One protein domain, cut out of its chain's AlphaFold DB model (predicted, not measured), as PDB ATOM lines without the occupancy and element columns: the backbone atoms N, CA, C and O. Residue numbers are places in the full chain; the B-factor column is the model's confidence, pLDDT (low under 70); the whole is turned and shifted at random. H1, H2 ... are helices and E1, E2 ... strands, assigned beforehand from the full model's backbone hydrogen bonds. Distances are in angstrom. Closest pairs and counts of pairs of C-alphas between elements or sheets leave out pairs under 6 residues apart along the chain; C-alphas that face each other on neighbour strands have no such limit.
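What this domain is: This is residues 65 to 162 of the 177 residues of the protein "DUF3568 family protein" of Nitrospira sp (UniProt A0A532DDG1). A twisted sheet of six antiparallel strands makes a wall, and two helices, H1 and H2, cover one of its faces and cross each other steeply there, while the other face has no named helix. H1 packs on the half with E3, E4, E5 and E6, and the longer H2 packs mainly on E6 and E2. The printed part has 98 residues, with two named helices and six named strands in the order E1 E2 H1 E3 E4 E5 E6 H2; across the sheet the strands run E1 E2 E6 E5 E4 E3. The class is mixed, helices and strands, in two layers, that is, helices on one face of a sheet. The whole is compact, with a radius of gyration of the C-alphas of 12.3 A, and rounded, with spans of 35 by 26 by 23 A.

Where its parts are: The printed part begins with strand E1, residues 65 to 67, with C-alpha 65 at (-44.739, 32.422, 7.050). E2 follows as residues 70 to 75 and is 15.8 A long from first to last C-alpha. Helix H1, residues 79 to 92, is 19.7 A long and begins with C-alpha 79 at (-48.419, 36.525, -11.315). Then come E3, residues 96 to 102, 16.7 A long, and E4, residues 106 to 112, 20.6 A long. E5, residues 118 to 127, is the longest strand by residues and measures 28.6 A. E6, residues 130 to 137, measures 23.1 A. Helix H2, residues 143 to 162, is 28.4 A long and ends with C-alpha 162 at (-59.535, 49.998, -6.556).

How they stand to each other: The edge strands of the sheet are E1 and E3. E1 and E2 form a hairpin, antiparallel at 161 degrees, with N 65 and O 72 at 2.8 A. E2 and E6 are antiparallel neighbours at 158 degrees, with N 73 and O 133 within hydrogen-bond range at 2.8 A. E3, E4, E5 and E6 form a meander, each strand the antiparallel neighbour of the one before. In it, N 120 of E5 and O 136 of E6 are 2.9 A apart, N 109 of E4 and O 121 of E5 are 2.9 A apart, and N 108 of E4 and O 101 of E3 are 2.7 A apart. H1 and H2 are on the same face of the sheet. The closest C-alphas of H1 and E6 are those of Val 79 and Thr 131, 5.9 A apart, and at the other end of H1 those of Met 90 and Thr 96 in E3 are the closest, 7.4 A apart. H2 has a height over the sheet of 9.7 A and lies over E6 and, only just, over E2, with 3 of its C-alphas falling on E2. It runs along the strands, at 27 degrees to E6 on the local plane; the closest C-alphas of the two are those of Val 135 and Ser 146, 6.0 A apart. H1 and H2 touch, H2 with residues 149 to 157 alone, and the closest C-alphas are those of Ala 86 and Ile 153, 5.4 A apart. They run opposite ways at a steep tilt of 65 degrees. In both helices every O i to N i+4 pair is within hydrogen-bond range.

The domain as a whole: The two C-alphas farthest apart are those of Asp 115 and Glu 128, at 36.7 A. The C-alphas of Val 65 and Asp 162, first and last printed, are 26.7 A apart. The printed part has no cut, and each link between named elements is tight. The mean pLDDT of the printed part is 87.5, and no printed residue is under 70.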
ATOM      1  N   VAL A  65     -45.613  33.407   6.420       80.25
ATOM      2  CA  VAL A  65     -44.739  32.422   7.050       80.25
ATOM      3  C   VAL A  65     -43.307  32.934   6.977       80.25
ATOM      4  O   VAL A  65     -42.761  33.100   5.892       80.25
ATOM      5  N   TYR A  66     -42.681  33.185   8.126       79.69
ATOM      6  CA  TYR A  66     -41.262  33.537   8.185       79.69
ATOM      7  C   TYR A  66     -40.449  32.348   8.688       79.69
ATOM      8  O   TYR A  66     -40.575  31.948   9.845       79.69
ATOM      9  N   VAL A  67     -39.623  31.767   7.818       78.69
ATOM     10  CA  VAL A  67     -38.796  30.599   8.141       78.69
ATOM     11  C   VAL A  67     -37.386  30.815   7.602       78.69
ATOM     12  O   VAL A  67     -37.189  31.041   6.410       78.69
ATOM     13  N   MET A  68     -36.383  30.729   8.483       78.31
ATOM     14  CA  MET A  68     -34.953  30.766   8.124       78.31
ATOM     15  C   MET A  68     -34.544  31.969   7.245       78.31
ATOM     16  O   MET A  68     -33.762  31.842   6.294       78.31
ATOM     17  N   GLY A  69     -35.085  33.156   7.533       81.06
ATOM     18  CA  GLY A  69     -34.770  34.376   6.781       81.06
ATOM     19  C   GLY A  69     -35.553  34.548   5.481       81.06
ATOM     20  O   GLY A  69     -35.256  35.464   4.719       81.06
ATOM     21  N   LYS A  70     -36.515  33.663   5.200       85.00
ATOM     22  CA  LYS A  70     -37.427  33.761   4.059       85.00
ATOM     23  C   LYS A  70     -38.820  34.094   4.566       85.00
ATOM     24  O   LYS A  70     -39.348  33.385   5.422       85.00
ATOM     25  N   LEU A  71     -39.392  35.172   4.047       88.75
ATOM     26  CA  LEU A  71     -40.771  35.565   4.281       88.75
ATOM     27  C   LEU A  71     -41.611  35.096   3.098       88.75
ATOM     28  O   LEU A  71     -41.478  35.635   2.005       88.75
ATOM     29  N   THR A  72     -42.457  34.103   3.315       88.81
ATOM     30  CA  THR A  72     -43.370  33.569   2.309       88.81
ATOM     31  C   THR A  72     -44.788  34.022   2.609       88.81
ATOM     32  O   THR A  72     -45.233  33.952   3.750       88.81
ATOM     33  N   GLU A  73     -45.515  34.458   1.593       88.12
ATOM     34  CA  GLU A  73     -46.926  34.800   1.692       88.12
ATOM     35  C   GLU A  73     -47.679  34.366   0.439       88.12
ATOM     36  O   GLU A  73     -47.155  34.426  -0.668       88.12
ATOM     37  N   GLU A  74     -48.929  33.950   0.607       89.19
ATOM     38  CA  GLU A  74     -49.814  33.600  -0.498       89.19
ATOM     39  C   GLU A  74     -50.816  34.734  -0.740       89.19
ATOM     40  O   GLU A  74     -51.578  35.121   0.148       89.19
ATOM     41  N   LEU A  75     -50.809  35.276  -1.956       86.62
ATOM     42  CA  LEU A  75     -51.659  36.373  -2.396       86.62
ATOM     43  C   LEU A  75     -52.677  35.867  -3.425       86.62
ATOM     44  O   LEU A  75     -52.330  35.136  -4.349       86.62
ATOM     45  N   SER A  76     -53.939  36.283  -3.307       87.75
ATOM     46  CA  SER A  76     -55.007  35.940  -4.263       87.75
ATOM     47  C   SER A  76     -55.023  36.883  -5.478       87.75
ATOM     48  O   SER A  76     -56.013  37.573  -5.717       87.75
ATOM     49  N   TYR A  77     -53.892  36.968  -6.180       85.94
ATOM     50  CA  TYR A  77     -53.709  37.747  -7.406       85.94
ATOM     51  C   TYR A  77     -52.858  36.955  -8.405       85.94
ATOM     52  O   TYR A  77     -52.049  36.117  -8.000       85.94
ATOM     53  N   ASP A  78     -53.004  37.268  -9.691       88.19
ATOM     54  CA  ASP A  78     -52.247  36.641 -10.778       88.19
ATOM     55  C   ASP A  78     -50.781  37.109 -10.778       88.19
ATOM     56  O   ASP A  78     -50.483  38.269 -10.461       88.19
ATOM     57  N   VAL A  79     -49.863  36.241 -11.215       86.44
ATOM     58  CA  VAL A  79     -48.419  36.525 -11.315       86.44
ATOM     59  C   VAL A  79     -48.097  37.859 -12.012       86.44
ATOM     60  O   VAL A  79     -47.356  38.648 -11.421       86.44
ATOM     61  N   PRO A  80     -48.646  38.194 -13.202       87.69
ATOM     62  CA  PRO A  80     -48.304  39.450 -13.879       87.69
ATOM     63  C   PRO A  80     -48.751  40.695 -13.101       87.69
ATOM     64  O   PRO A  80     -48.066  41.719 -13.117       87.69
ATOM     65  N   ALA A  81     -49.873  40.616 -12.377       88.06
ATOM     66  CA  ALA A  81     -50.346  41.718 -11.545       88.06
ATOM     67  C   ALA A  81     -49.431  41.927 -10.328       88.06
ATOM     68  O   ALA A  81     -49.075  43.064 -10.002       88.06
ATOM     69  N   VAL A  82     -49.013  40.832  -9.682       90.19
ATOM     70  CA  VAL A  82     -48.082  40.866  -8.546       90.19
ATOM     71  C   VAL A  82     -46.704  41.357  -8.974       90.19
ATOM     72  O   VAL A  82     -46.127  42.196  -8.287       90.19
ATOM     73  N   HIS A  83     -46.202  40.907 -10.123       91.50
ATOM     74  CA  HIS A  83     -44.925  41.342 -10.688       91.50
ATOM     75  C   HIS A  83     -44.899  42.848 -10.966       91.50
ATOM     76  O   HIS A  83     -44.012  43.552 -10.478       91.50
ATOM     77  N   GLY A  84     -45.925  43.379 -11.639       89.94
ATOM     78  CA  GLY A  84     -46.050  44.820 -11.865       89.94
ATOM     79  C   GLY A  84     -46.115  45.610 -10.553       89.94
ATOM     80  O   GLY A  84     -45.390  46.591 -10.368       89.94
ATOM     81  N   ALA A  85     -46.930  45.159  -9.595       91.00
ATOM     82  CA  ALA A  85     -47.024  45.797  -8.283       91.00
ATOM     83  C   ALA A  85     -45.704  45.744  -7.499       91.00
ATOM     84  O   ALA A  85     -45.357  46.717  -6.826       91.00
ATOM     85  N   ALA A  86     -44.949  44.649  -7.612       91.12
ATOM     86  CA  ALA A  86     -43.632  44.507  -7.013       91.12
ATOM     87  C   ALA A  86     -42.642  45.509  -7.603       91.12
ATOM     88  O   ALA A  86     -42.047  46.274  -6.847       91.12
ATOM     89  N   GLN A  87     -42.544  45.625  -8.929       91.50
ATOM     90  CA  GLN A  87     -41.688  46.634  -9.561       91.50
ATOM     91  C   GLN A  87     -42.036  48.060  -9.115       91.50
ATOM     92  O   GLN A  87     -41.150  48.870  -8.825       91.50
ATOM     93  N   HIS A  88     -43.329  48.383  -9.030       90.69
ATOM     94  CA  HIS A  88     -43.782  49.682  -8.534       90.69
ATOM     95  C   HIS A  88     -43.417  49.897  -7.062       90.69
ATOM     96  O   HIS A  88     -42.946  50.980  -6.706       90.69
ATOM     97  N   ALA A  89     -43.586  48.884  -6.211       90.62
ATOM     98  CA  ALA A  89     -43.191  48.940  -4.808       90.62
ATOM     99  C   ALA A  89     -41.678  49.164  -4.652       90.62
ATOM    100  O   ALA A  89     -41.273  50.034  -3.882       90.62
ATOM    101  N   MET A  90     -40.849  48.467  -5.435       89.06
ATOM    102  CA  MET A  90     -39.390  48.630  -5.423       89.06
ATOM    103  C   MET A  90     -38.984  50.052  -5.830       89.06
ATOM    104  O   MET A  90     -38.215  50.700  -5.119       89.06
ATOM    105  N   LYS A  91     -39.588  50.599  -6.896       88.75
ATOM    106  CA  LYS A  91     -39.375  51.996  -7.315       88.75
ATOM    107  C   LYS A  91     -39.788  52.996  -6.232       88.75
ATOM    108  O   LYS A  91     -39.067  53.958  -5.988       88.75
ATOM    109  N   ARG A  92     -40.916  52.770  -5.544       87.62
ATOM    110  CA  ARG A  92     -41.371  53.622  -4.424       87.62
ATOM    111  C   ARG A  92     -40.421  53.588  -3.230       87.62
ATOM    112  O   ARG A  92     -40.298  54.589  -2.531       87.62
ATOM    113  N   LEU A  93     -39.776  52.450  -2.994       86.88
ATOM    114  CA  LEU A  93     -38.776  52.279  -1.942       86.88
ATOM    115  C   LEU A  93     -37.385  52.795  -2.351       86.88
ATOM    116  O   LEU A  93     -36.480  52.791  -1.521       86.88
ATOM    117  N   GLY A  94     -37.214  53.261  -3.594       86.69
ATOM    118  CA  GLY A  94     -35.932  53.739  -4.117       86.69
ATOM    119  C   GLY A  94     -34.920  52.618  -4.362       86.69
ATOM    120  O   GLY A  94     -33.718  52.868  -4.344       86.69
ATOM    121  N   LEU A  95     -35.394  51.385  -4.551       86.25
ATOM    122  CA  LEU A  95     -34.548  50.220  -4.784       86.25
ATOM    123  C   LEU A  95     -34.245  50.072  -6.271       86.25
ATOM    124  O   LEU A  95     -35.135  50.196  -7.116       86.25
ATOM    125  N   THR A  96     -32.978  49.803  -6.587       85.88
ATOM    126  CA  THR A  96     -32.545  49.544  -7.963       85.88
ATOM    127  C   THR A  96     -32.695  48.054  -8.236       85.88
ATOM    128  O   THR A  96     -32.148  47.233  -7.499       85.88
ATOM    129  N   LEU A  97     -33.476  47.696  -9.256       87.12
ATOM    130  CA  LEU A  97     -33.587  46.311  -9.712       87.12
ATOM    131  C   LEU A  97     -32.295  45.943 -10.440       87.12
ATOM    132  O   LEU A  97     -31.922  46.608 -11.406       87.12
ATOM    133  N   SER A  98     -31.620  44.912  -9.947       88.12
ATOM    134  CA  SER A  98     -30.411  44.368 -10.567       88.12
ATOM    135  C   SER A  98     -30.779  43.355 -11.642       88.12
ATOM    136  O   SER A  98     -30.166  43.325 -12.706       88.12
ATOM    137  N   GLU A  99     -31.810  42.556 -11.374       89.56
ATOM    138  CA  GLU A  99     -32.309  41.543 -12.289       89.56
ATOM    139  C   GLU A  99     -33.835  41.453 -12.210       89.56
ATOM    140  O   GLU A  99     -34.428  41.547 -11.135       89.56
ATOM    141  N   ASP A 100     -34.461  41.280 -13.371       91.00
ATOM    142  CA  ASP A 100     -35.892  41.055 -13.515       91.00
ATOM    143  C   ASP A 100     -36.112  39.966 -14.571       91.00
ATOM    144  O   ASP A 100     -35.837  40.165 -15.758       91.00
ATOM    145  N   ARG A 101     -36.566  38.793 -14.129       90.25
ATOM    146  CA  ARG A 101     -36.984  37.683 -14.985       90.25
ATOM    147  C   ARG A 101     -38.446  37.393 -14.698       90.25
ATOM    148  O   ARG A 101     -38.800  37.073 -13.568       90.25
ATOM    149  N   ALA A 102     -39.294  37.470 -15.711       87.75
ATOM    150  CA  ALA A 102     -40.713  37.187 -15.570       87.75
ATOM    151  C   ALA A 102     -41.175  36.210 -16.644       87.75
ATOM    152  O   ALA A 102     -40.958  36.433 -17.833       87.75
ATOM    153  N   ASP A 103     -41.858  35.165 -16.196       87.81
ATOM    154  CA  ASP A 103     -42.512  34.149 -17.004       87.81
ATOM    155  C   ASP A 103     -44.018  34.135 -16.697       87.81
ATOM    156  O   ASP A 103     -44.507  34.790 -15.775       87.81
ATOM    157  N   ALA A 104     -44.780  33.349 -17.459       81.75
ATOM    158  CA  ALA A 104     -46.225  33.222 -17.255       81.75
ATOM    159  C   ALA A 104     -46.604  32.549 -15.917       81.75
ATOM    160  O   ALA A 104     -47.703  32.773 -15.419       81.75
ATOM    161  N   LEU A 105     -45.716  31.723 -15.351       87.38
ATOM    162  CA  LEU A 105     -45.972  30.920 -14.143       87.38
ATOM    163  C   LEU A 105     -45.098  31.313 -12.946       87.38
ATOM    164  O   LEU A 105     -45.414  30.966 -11.809       87.38
ATOM    165  N   SER A 106     -43.998  32.018 -13.187       89.31
ATOM    166  CA  SER A 106     -43.019  32.382 -12.168       89.31
ATOM    167  C   SER A 106     -42.374  33.710 -12.509       89.31
ATOM    168  O   SER A 106     -42.230  34.048 -13.678       89.31
ATOM    169  N   ALA A 107     -41.946  34.458 -11.504       92.12
ATOM    170  CA  ALA A 107     -41.113  35.630 -11.720       92.12
ATOM    171  C   ALA A 107     -40.065  35.729 -10.616       92.12
ATOM    172  O   ALA A 107     -40.329  35.432  -9.457       92.12
ATOM    173  N   HIS A 108     -38.866  36.139 -10.992       92.75
ATOM    174  CA  HIS A 108     -37.722  36.285 -10.120       92.75
ATOM    175  C   HIS A 108     -37.167  37.695 -10.270       92.75
ATOM    176  O   HIS A 108     -36.828  38.129 -11.372       92.75
ATOM    177  N   MET A 109     -37.077  38.415  -9.160       92.69
ATOM    178  CA  MET A 109     -36.533  39.766  -9.127       92.69
ATOM    179  C   MET A 109     -35.443  39.852  -8.070       92.69
ATOM    180  O   MET A 109     -35.646  39.464  -6.915       92.69
ATOM    181  N   GLU A 110     -34.316  40.438  -8.455       92.56
ATOM    182  CA  GLU A 110     -33.221  40.745  -7.547       92.56
ATOM    183  C   GLU A 110     -33.006  42.252  -7.441       92.56
ATOM    184  O   GLU A 110     -33.118  43.011  -8.409       92.56
ATOM    185  N   SER A 111     -32.669  42.700  -6.239       90.50
ATOM    186  CA  SER A 111     -32.373  44.101  -5.976       90.50
ATOM    187  C   SER A 111     -31.323  44.255  -4.892       90.50
ATOM    188  O   SER A 111     -31.155  43.392  -4.032       90.50
ATOM    189  N   GLU A 112     -30.625  45.383  -4.910       89.44
ATOM    190  CA  GLU A 112     -29.648  45.739  -3.892       89.44
ATOM    191  C   GLU A 112     -30.094  46.996  -3.136       89.44
ATOM    192  O   GLU A 112     -30.452  48.020  -3.722       89.44
ATOM    193  N   PHE A 113     -30.079  46.919  -1.805       85.50
ATOM    194  CA  PHE A 113     -30.253  48.084  -0.942       85.50
ATOM    195  C   PHE A 113     -29.003  48.971  -0.959       85.50
ATOM    196  O   PHE A 113     -27.888  48.488  -1.137       85.50
ATOM    197  N   ALA A 114     -29.162  50.251  -0.611       85.12
ATOM    198  CA  ALA A 114     -28.037  51.176  -0.417       85.12
ATOM    199  C   ALA A 114     -26.984  50.673   0.601       85.12
ATOM    200  O   ALA A 114     -25.815  51.037   0.514       85.12
ATOM    201  N   ASP A 115     -27.382  49.792   1.525       83.81
ATOM    202  CA  ASP A 115     -26.501  49.156   2.514       83.81
ATOM    203  C   ASP A 115     -25.709  47.945   1.959       83.81
ATOM    204  O   ASP A 115     -25.074  47.223   2.728       83.81
ATOM    205  N   ARG A 116     -25.782  47.668   0.646       84.12
ATOM    206  CA  ARG A 116     -25.295  46.444  -0.031       84.12
ATOM    207  C   ARG A 116     -25.965  45.139   0.402       84.12
ATOM    208  O   ARG A 116     -25.428  44.047   0.217       84.12
ATOM    209  N   ALA A 117     -27.155  45.227   0.992       87.19
ATOM    210  CA  ALA A 117     -27.959  44.047   1.283       87.19
ATOM    211  C   ALA A 117     -28.702  43.605   0.015       87.19
ATOM    212  O   ALA A 117     -29.486  44.377  -0.538       87.19
ATOM    213  N   HIS A 118     -28.476  42.367  -0.425       90.00
ATOM    214  CA  HIS A 118     -29.216  41.776  -1.540       90.00
ATOM    215  C   HIS A 118     -30.622  41.352  -1.121       90.00
ATOM    216  O   HIS A 118     -30.842  40.864  -0.009       90.00
ATOM    217  N   VAL A 119     -31.569  41.554  -2.024       90.81
ATOM    218  CA  VAL A 119     -32.976  41.210  -1.879       90.81
ATOM    219  C   VAL A 119     -33.342  40.276  -3.009       90.81
ATOM    220  O   VAL A 119     -33.187  40.636  -4.173       90.81
ATOM    221  N   TRP A 120     -33.879  39.121  -2.646       91.62
ATOM    222  CA  TRP A 120     -34.448  38.166  -3.583       91.62
ATOM    223  C   TRP A 120     -35.955  38.144  -3.397       91.62
ATOM    224  O   TRP A 120     -36.442  38.027  -2.265       91.62
ATOM    225  N   ILE A 121     -36.678  38.296  -4.501       92.75
ATOM    226  CA  ILE A 121     -38.130  38.198  -4.549       92.75
ATOM    227  C   ILE A 121     -38.487  37.143  -5.588       92.75
ATOM    228  O   ILE A 121     -38.329  37.358  -6.787       92.75
ATOM    229  N   ASP A 122     -38.999  36.022  -5.103       92.50
ATOM    230  CA  ASP A 122     -39.504  34.923  -5.913       92.50
ATOM    231  C   ASP A 122     -41.034  34.959  -5.926       92.50
ATOM    232  O   ASP A 122     -41.682  35.104  -4.887       92.50
ATOM    233  N   LEU A 123     -41.613  34.819  -7.111       92.94
ATOM    234  CA  LEU A 123     -43.042  34.721  -7.363       92.94
ATOM    235  C   LEU A 123     -43.323  33.383  -8.045       92.94
ATOM    236  O   LEU A 123     -42.705  33.063  -9.060       92.94
ATOM    237  N   GLU A 124     -44.273  32.624  -7.513       91.50
ATOM    238  CA  GLU A 124     -44.671  31.310  -8.024       91.50
ATOM    239  C   GLU A 124     -46.201  31.221  -8.097       91.50
ATOM    240  O   GLU A 124     -46.888  31.479  -7.106       91.50
ATOM    241  N   SER A 125     -46.757  30.855  -9.254       90.44
ATOM    242  CA  SER A 125     -48.199  30.627  -9.403       90.44
ATOM    243  C   SER A 125     -48.602  29.332  -8.697       90.44
ATOM    244  O   SER A 125     -48.077  28.265  -9.003       90.44
ATOM    245  N   LEU A 126     -49.560  29.414  -7.773       87.69
ATOM    246  CA  LEU A 126     -50.178  28.242  -7.141       87.69
ATOM    247  C   LEU A 126     -51.427  27.794  -7.889       87.69
ATOM    248  O   LEU A 126     -51.633  26.605  -8.094       87.69
ATOM    249  N   ASP A 127     -52.228  28.769  -8.308       86.19
ATOM    250  CA  ASP A 127     -53.439  28.601  -9.102       86.19
ATOM    251  C   ASP A 127     -53.502  29.735 -10.134       86.19
ATOM    252  O   ASP A 127     -52.692  30.662 -10.093       86.19
ATOM    253  N   GLU A 128     -54.510  29.720 -11.007       80.75
ATOM    254  CA  GLU A 128     -54.756  30.795 -11.984       80.75
ATOM    255  C   GLU A 128     -54.923  32.180 -11.338       80.75
ATOM    256  O   GLU A 128     -54.639  33.178 -11.982       80.75
ATOM    257  N   SER A 129     -55.360  32.231 -10.073       82.81
ATOM    258  CA  SER A 129     -55.620  33.468  -9.315       82.81
ATOM    259  C   SER A 129     -54.910  33.530  -7.960       82.81
ATOM    260  O   SER A 129     -55.283  34.317  -7.083       82.81
ATOM    261  N   ARG A 130     -53.906  32.673  -7.739       86.56
ATOM    262  CA  ARG A 130     -53.124  32.654  -6.497       86.56
ATOM    263  C   ARG A 130     -51.642  32.589  -6.800       86.56
ATOM    264  O   ARG A 130     -51.192  31.697  -7.511       86.56
ATOM    265  N   THR A 131     -50.891  33.476  -6.168       89.25
ATOM    266  CA  THR A 131     -49.440  33.574  -6.305       89.25
ATOM    267  C   THR A 131     -48.797  33.507  -4.930       89.25
ATOM    268  O   THR A 131     -49.191  34.223  -4.006       89.25
ATOM    269  N   ARG A 132     -47.785  32.661  -4.786       90.81
ATOM    270  CA  ARG A 132     -46.881  32.646  -3.644       90.81
ATOM    271  C   ARG A 132     -45.764  33.648  -3.883       90.81
ATOM    272  O   ARG A 132     -45.116  33.629  -4.921       90.81
ATOM    273  N   VAL A 133     -45.537  34.503  -2.898       91.62
ATOM    274  CA  VAL A 133     -44.461  35.487  -2.864       91.62
ATOM    275  C   VAL A 133     -43.477  35.077  -1.787       91.62
ATOM    276  O   VAL A 133     -43.860  34.923  -0.630       91.62
ATOM    277  N   THR A 134     -42.208  34.939  -2.139       91.56
ATOM    278  CA  THR A 134     -41.127  34.705  -1.187       91.56
ATOM    279  C   THR A 134     -40.137  35.856  -1.257       91.56
ATOM    280  O   THR A 134     -39.556  36.130  -2.297       91.56
ATOM    281  N   VAL A 135     -39.939  36.535  -0.130       91.94
ATOM    282  CA  VAL A 135     -39.004  37.650   0.019       91.94
ATOM    283  C   VAL A 135     -37.888  37.237   0.967       91.94
ATOM    284  O   VAL A 135     -38.139  36.789   2.090       91.94
ATOM    285  N   ARG A 136     -36.641  37.419   0.541       90.44
ATOM    286  CA  ARG A 136     -35.453  37.223   1.374       90.44
ATOM    287  C   ARG A 136     -34.573  38.459   1.311       90.44
ATOM    288  O   ARG A 136     -34.192  38.894   0.231       90.44
ATOM    289  N   VAL A 137     -34.200  38.979   2.477       90.75
ATOM    290  CA  VAL A 137     -33.291  40.125   2.594       90.75
ATOM    291  C   VAL A 137     -31.994  39.688   3.269       90.75
ATOM    292  O   VAL A 137     -31.976  39.336   4.451       90.75
ATOM    293  N   GLY A 138     -30.902  39.750   2.514       87.12
ATOM    294  CA  GLY A 138     -29.544  39.476   2.960       87.12
ATOM    295  C   GLY A 138     -29.284  38.018   3.345       87.12
ATOM    296  O   GLY A 138     -30.114  37.121   3.188       87.12
ATOM    297  N   PHE A 139     -28.082  37.775   3.870       79.31
ATOM    298  CA  PHE A 139     -27.679  36.446   4.330       79.31
ATOM    299  C   PHE A 139     -28.277  36.104   5.704       79.31
ATOM    300  O   PHE A 139     -28.721  34.979   5.923       79.31
ATOM    301  N   THR A 140     -28.335  37.096   6.599       76.31
ATOM    302  CA  THR A 140     -28.810  36.953   7.986       76.31
ATOM    303  C   THR A 140     -30.335  36.871   8.097       76.31
ATOM    304  O   THR A 140     -30.836  36.284   9.050       76.31
ATOM    305  N   GLY A 141     -31.074  37.402   7.114       75.75
ATOM    306  CA  GLY A 141     -32.535  37.475   7.141       75.75
ATOM    307  C   GLY A 141     -33.036  38.642   7.993       75.75
ATOM    308  O   GLY A 141     -33.054  38.563   9.219       75.75
ATOM    309  N   ASP A 142     -33.459  39.724   7.340       84.81
ATOM    310  CA  ASP A 142     -34.109  40.862   7.999       84.81
ATOM    311  C   ASP A 142     -35.632  40.777   7.826       84.81
ATOM    312  O   ASP A 142     -36.187  41.078   6.763       84.81
ATOM    313  N   GLU A 143     -36.312  40.349   8.886       84.75
ATOM    314  CA  GLU A 143     -37.765  40.194   8.902       84.75
ATOM    315  C   GLU A 143     -38.496  41.534   8.738       84.75
ATOM    316  O   GLU A 143     -39.501  41.612   8.031       84.75
ATOM    317  N   VAL A 144     -37.985  42.604   9.351       87.69
ATOM    318  CA  VAL A 144     -38.636  43.921   9.357       87.69
ATOM    319  C   VAL A 144     -38.600  44.528   7.960       87.69
ATOM    320  O   VAL A 144     -39.621  45.012   7.465       87.69
ATOM    321  N   ARG A 145     -37.444  44.466   7.290       88.00
ATOM    322  CA  ARG A 145     -37.306  44.923   5.899       88.00
ATOM    323  C   ARG A 145     -38.152  44.077   4.953       88.00
ATOM    324  O   ARG A 145     -38.856  44.644   4.121       88.00
ATOM    325  N   SER A 146     -38.138  42.754   5.120       87.88
ATOM    326  CA  SER A 146     -38.932  41.840   4.286       87.88
ATOM    327  C   SER A 146     -40.433  42.132   4.405       87.88
ATOM    328  O   SER A 146     -41.105  42.293   3.387       87.88
ATOM    329  N   ARG A 147     -40.952  42.293   5.635       89.62
ATOM    330  CA  ARG A 147     -42.362  42.657   5.875       89.62
ATOM    331  C   ARG A 147     -42.709  44.002   5.248       89.62
ATOM    332  O   ARG A 147     -43.732  44.118   4.589       89.62
ATOM    333  N   ARG A 148     -41.834  45.002   5.379       91.00
ATOM    334  CA  ARG A 148     -42.076  46.338   4.821       91.00
ATOM    335  C   ARG A 148     -42.180  46.339   3.295       91.00
ATOM    336  O   ARG A 148     -43.021  47.055   2.745       91.00
ATOM    337  N   ILE A 149     -41.344  45.558   2.610       90.62
ATOM    338  CA  ILE A 149     -41.434  45.380   1.153       90.62
ATOM    339  C   ILE A 149     -42.789  44.759   0.810       90.62
ATOM    340  O   ILE A 149     -43.542  45.318   0.015       90.62
ATOM    341  N   LEU A 150     -43.131  43.656   1.473       90.62
ATOM    342  CA  LEU A 150     -44.363  42.910   1.244       90.62
ATOM    343  C   LEU A 150     -45.626  43.757   1.479       90.62
ATOM    344  O   LEU A 150     -46.530  43.768   0.645       90.62
ATOM    345  N   ASP A 151     -45.657  44.553   2.548       91.00
ATOM    346  CA  ASP A 151     -46.752  45.484   2.839       91.00
ATOM    347  C   ASP A 151     -46.900  46.559   1.752       91.00
ATOM    348  O   ASP A 151     -48.013  46.919   1.361       91.00
ATOM    349  N   THR A 152     -45.782  47.042   1.205       91.38
ATOM    350  CA  THR A 152     -45.790  48.022   0.108       91.38
ATOM    351  C   THR A 152     -46.340  47.407  -1.184       91.38
ATOM    352  O   THR A 152     -47.109  48.060  -1.900       91.38
ATOM    353  N   ILE A 153     -45.999  46.146  -1.469       91.31
ATOM    354  CA  ILE A 153     -46.542  45.386  -2.607       91.31
ATOM    355  C   ILE A 153     -48.053  45.225  -2.448       91.31
ATOM    356  O   ILE A 153     -48.806  45.592  -3.351       91.31
ATOM    357  N   LYS A 154     -48.515  44.781  -1.274       90.00
ATOM    358  CA  LYS A 154     -49.949  44.672  -0.971       90.00
ATOM    359  C   LYS A 154     -50.669  45.987  -1.168       90.00
ATOM    360  O   LYS A 154     -51.717  46.010  -1.800       90.00
ATOM    361  N   GLN A 155     -50.135  47.080  -0.633       90.56
ATOM    362  CA  GLN A 155     -50.767  48.388  -0.761       90.56
ATOM    363  C   GLN A 155     -50.924  48.784  -2.236       90.56
ATOM    364  O   GLN A 155     -51.976  49.277  -2.636       90.56
ATOM    365  N   THR A 156     -49.905  48.502  -3.048       89.56
ATOM    366  CA  THR A 156     -49.918  48.765  -4.491       89.56
ATOM    367  C   THR A 156     -50.956  47.897  -5.212       89.56
ATOM    368  O   THR A 156     -51.690  48.407  -6.056       89.56
ATOM    369  N   LEU A 157     -51.093  46.623  -4.831       88.81
ATOM    370  CA  LEU A 157     -52.116  45.715  -5.366       88.81
ATOM    371  C   LEU A 157     -53.543  46.164  -5.028       88.81
ATOM    372  O   LEU A 157     -54.404  46.185  -5.906       88.81
ATOM    373  N   HIS A 158     -53.795  46.572  -3.779       86.56
ATOM    374  CA  HIS A 158     -55.103  47.095  -3.377       86.56
ATOM    375  C   HIS A 158     -55.451  48.361  -4.169       86.56
ATOM    376  O   HIS A 158     -56.544  48.465  -4.719       86.56
ATOM    377  N   GLN A 159     -54.489  49.274  -4.324       82.44
ATOM    378  CA  GLN A 159     -54.678  50.499  -5.096       82.44
ATOM    379  C   GLN A 159     -54.942  50.220  -6.586       82.44
ATOM    380  O   GLN A 159     -55.797  50.872  -7.190       82.44
ATOM    381  N   ALA A 160     -54.258  49.239  -7.185       78.62
ATOM    382  CA  ALA A 160     -54.494  48.829  -8.570       78.62
ATOM    383  C   ALA A 160     -55.903  48.240  -8.760       78.62
ATOM    384  O   ALA A 160     -56.598  48.596  -9.711       78.62
ATOM    385  N   ARG A 161     -56.361  47.405  -7.819       76.06
ATOM    386  CA  ARG A 161     -57.726  46.858  -7.814       76.06
ATOM    387  C   ARG A 161     -58.783  47.958  -7.699       76.06
ATOM    388  O   ARG A 161     -59.773  47.935  -8.429       76.06
ATOM    389  N   ASP A 162     -58.581  48.912  -6.796       74.62
ATOM    390  CA  ASP A 162     -59.535  49.998  -6.556       74.62
ATOM    391  C   ASP A 162     -59.636  50.955  -7.752       74.62
ATOM    392  O   ASP A 162     -60.712  51.482  -8.030       74.62
TER     393      ASP A 162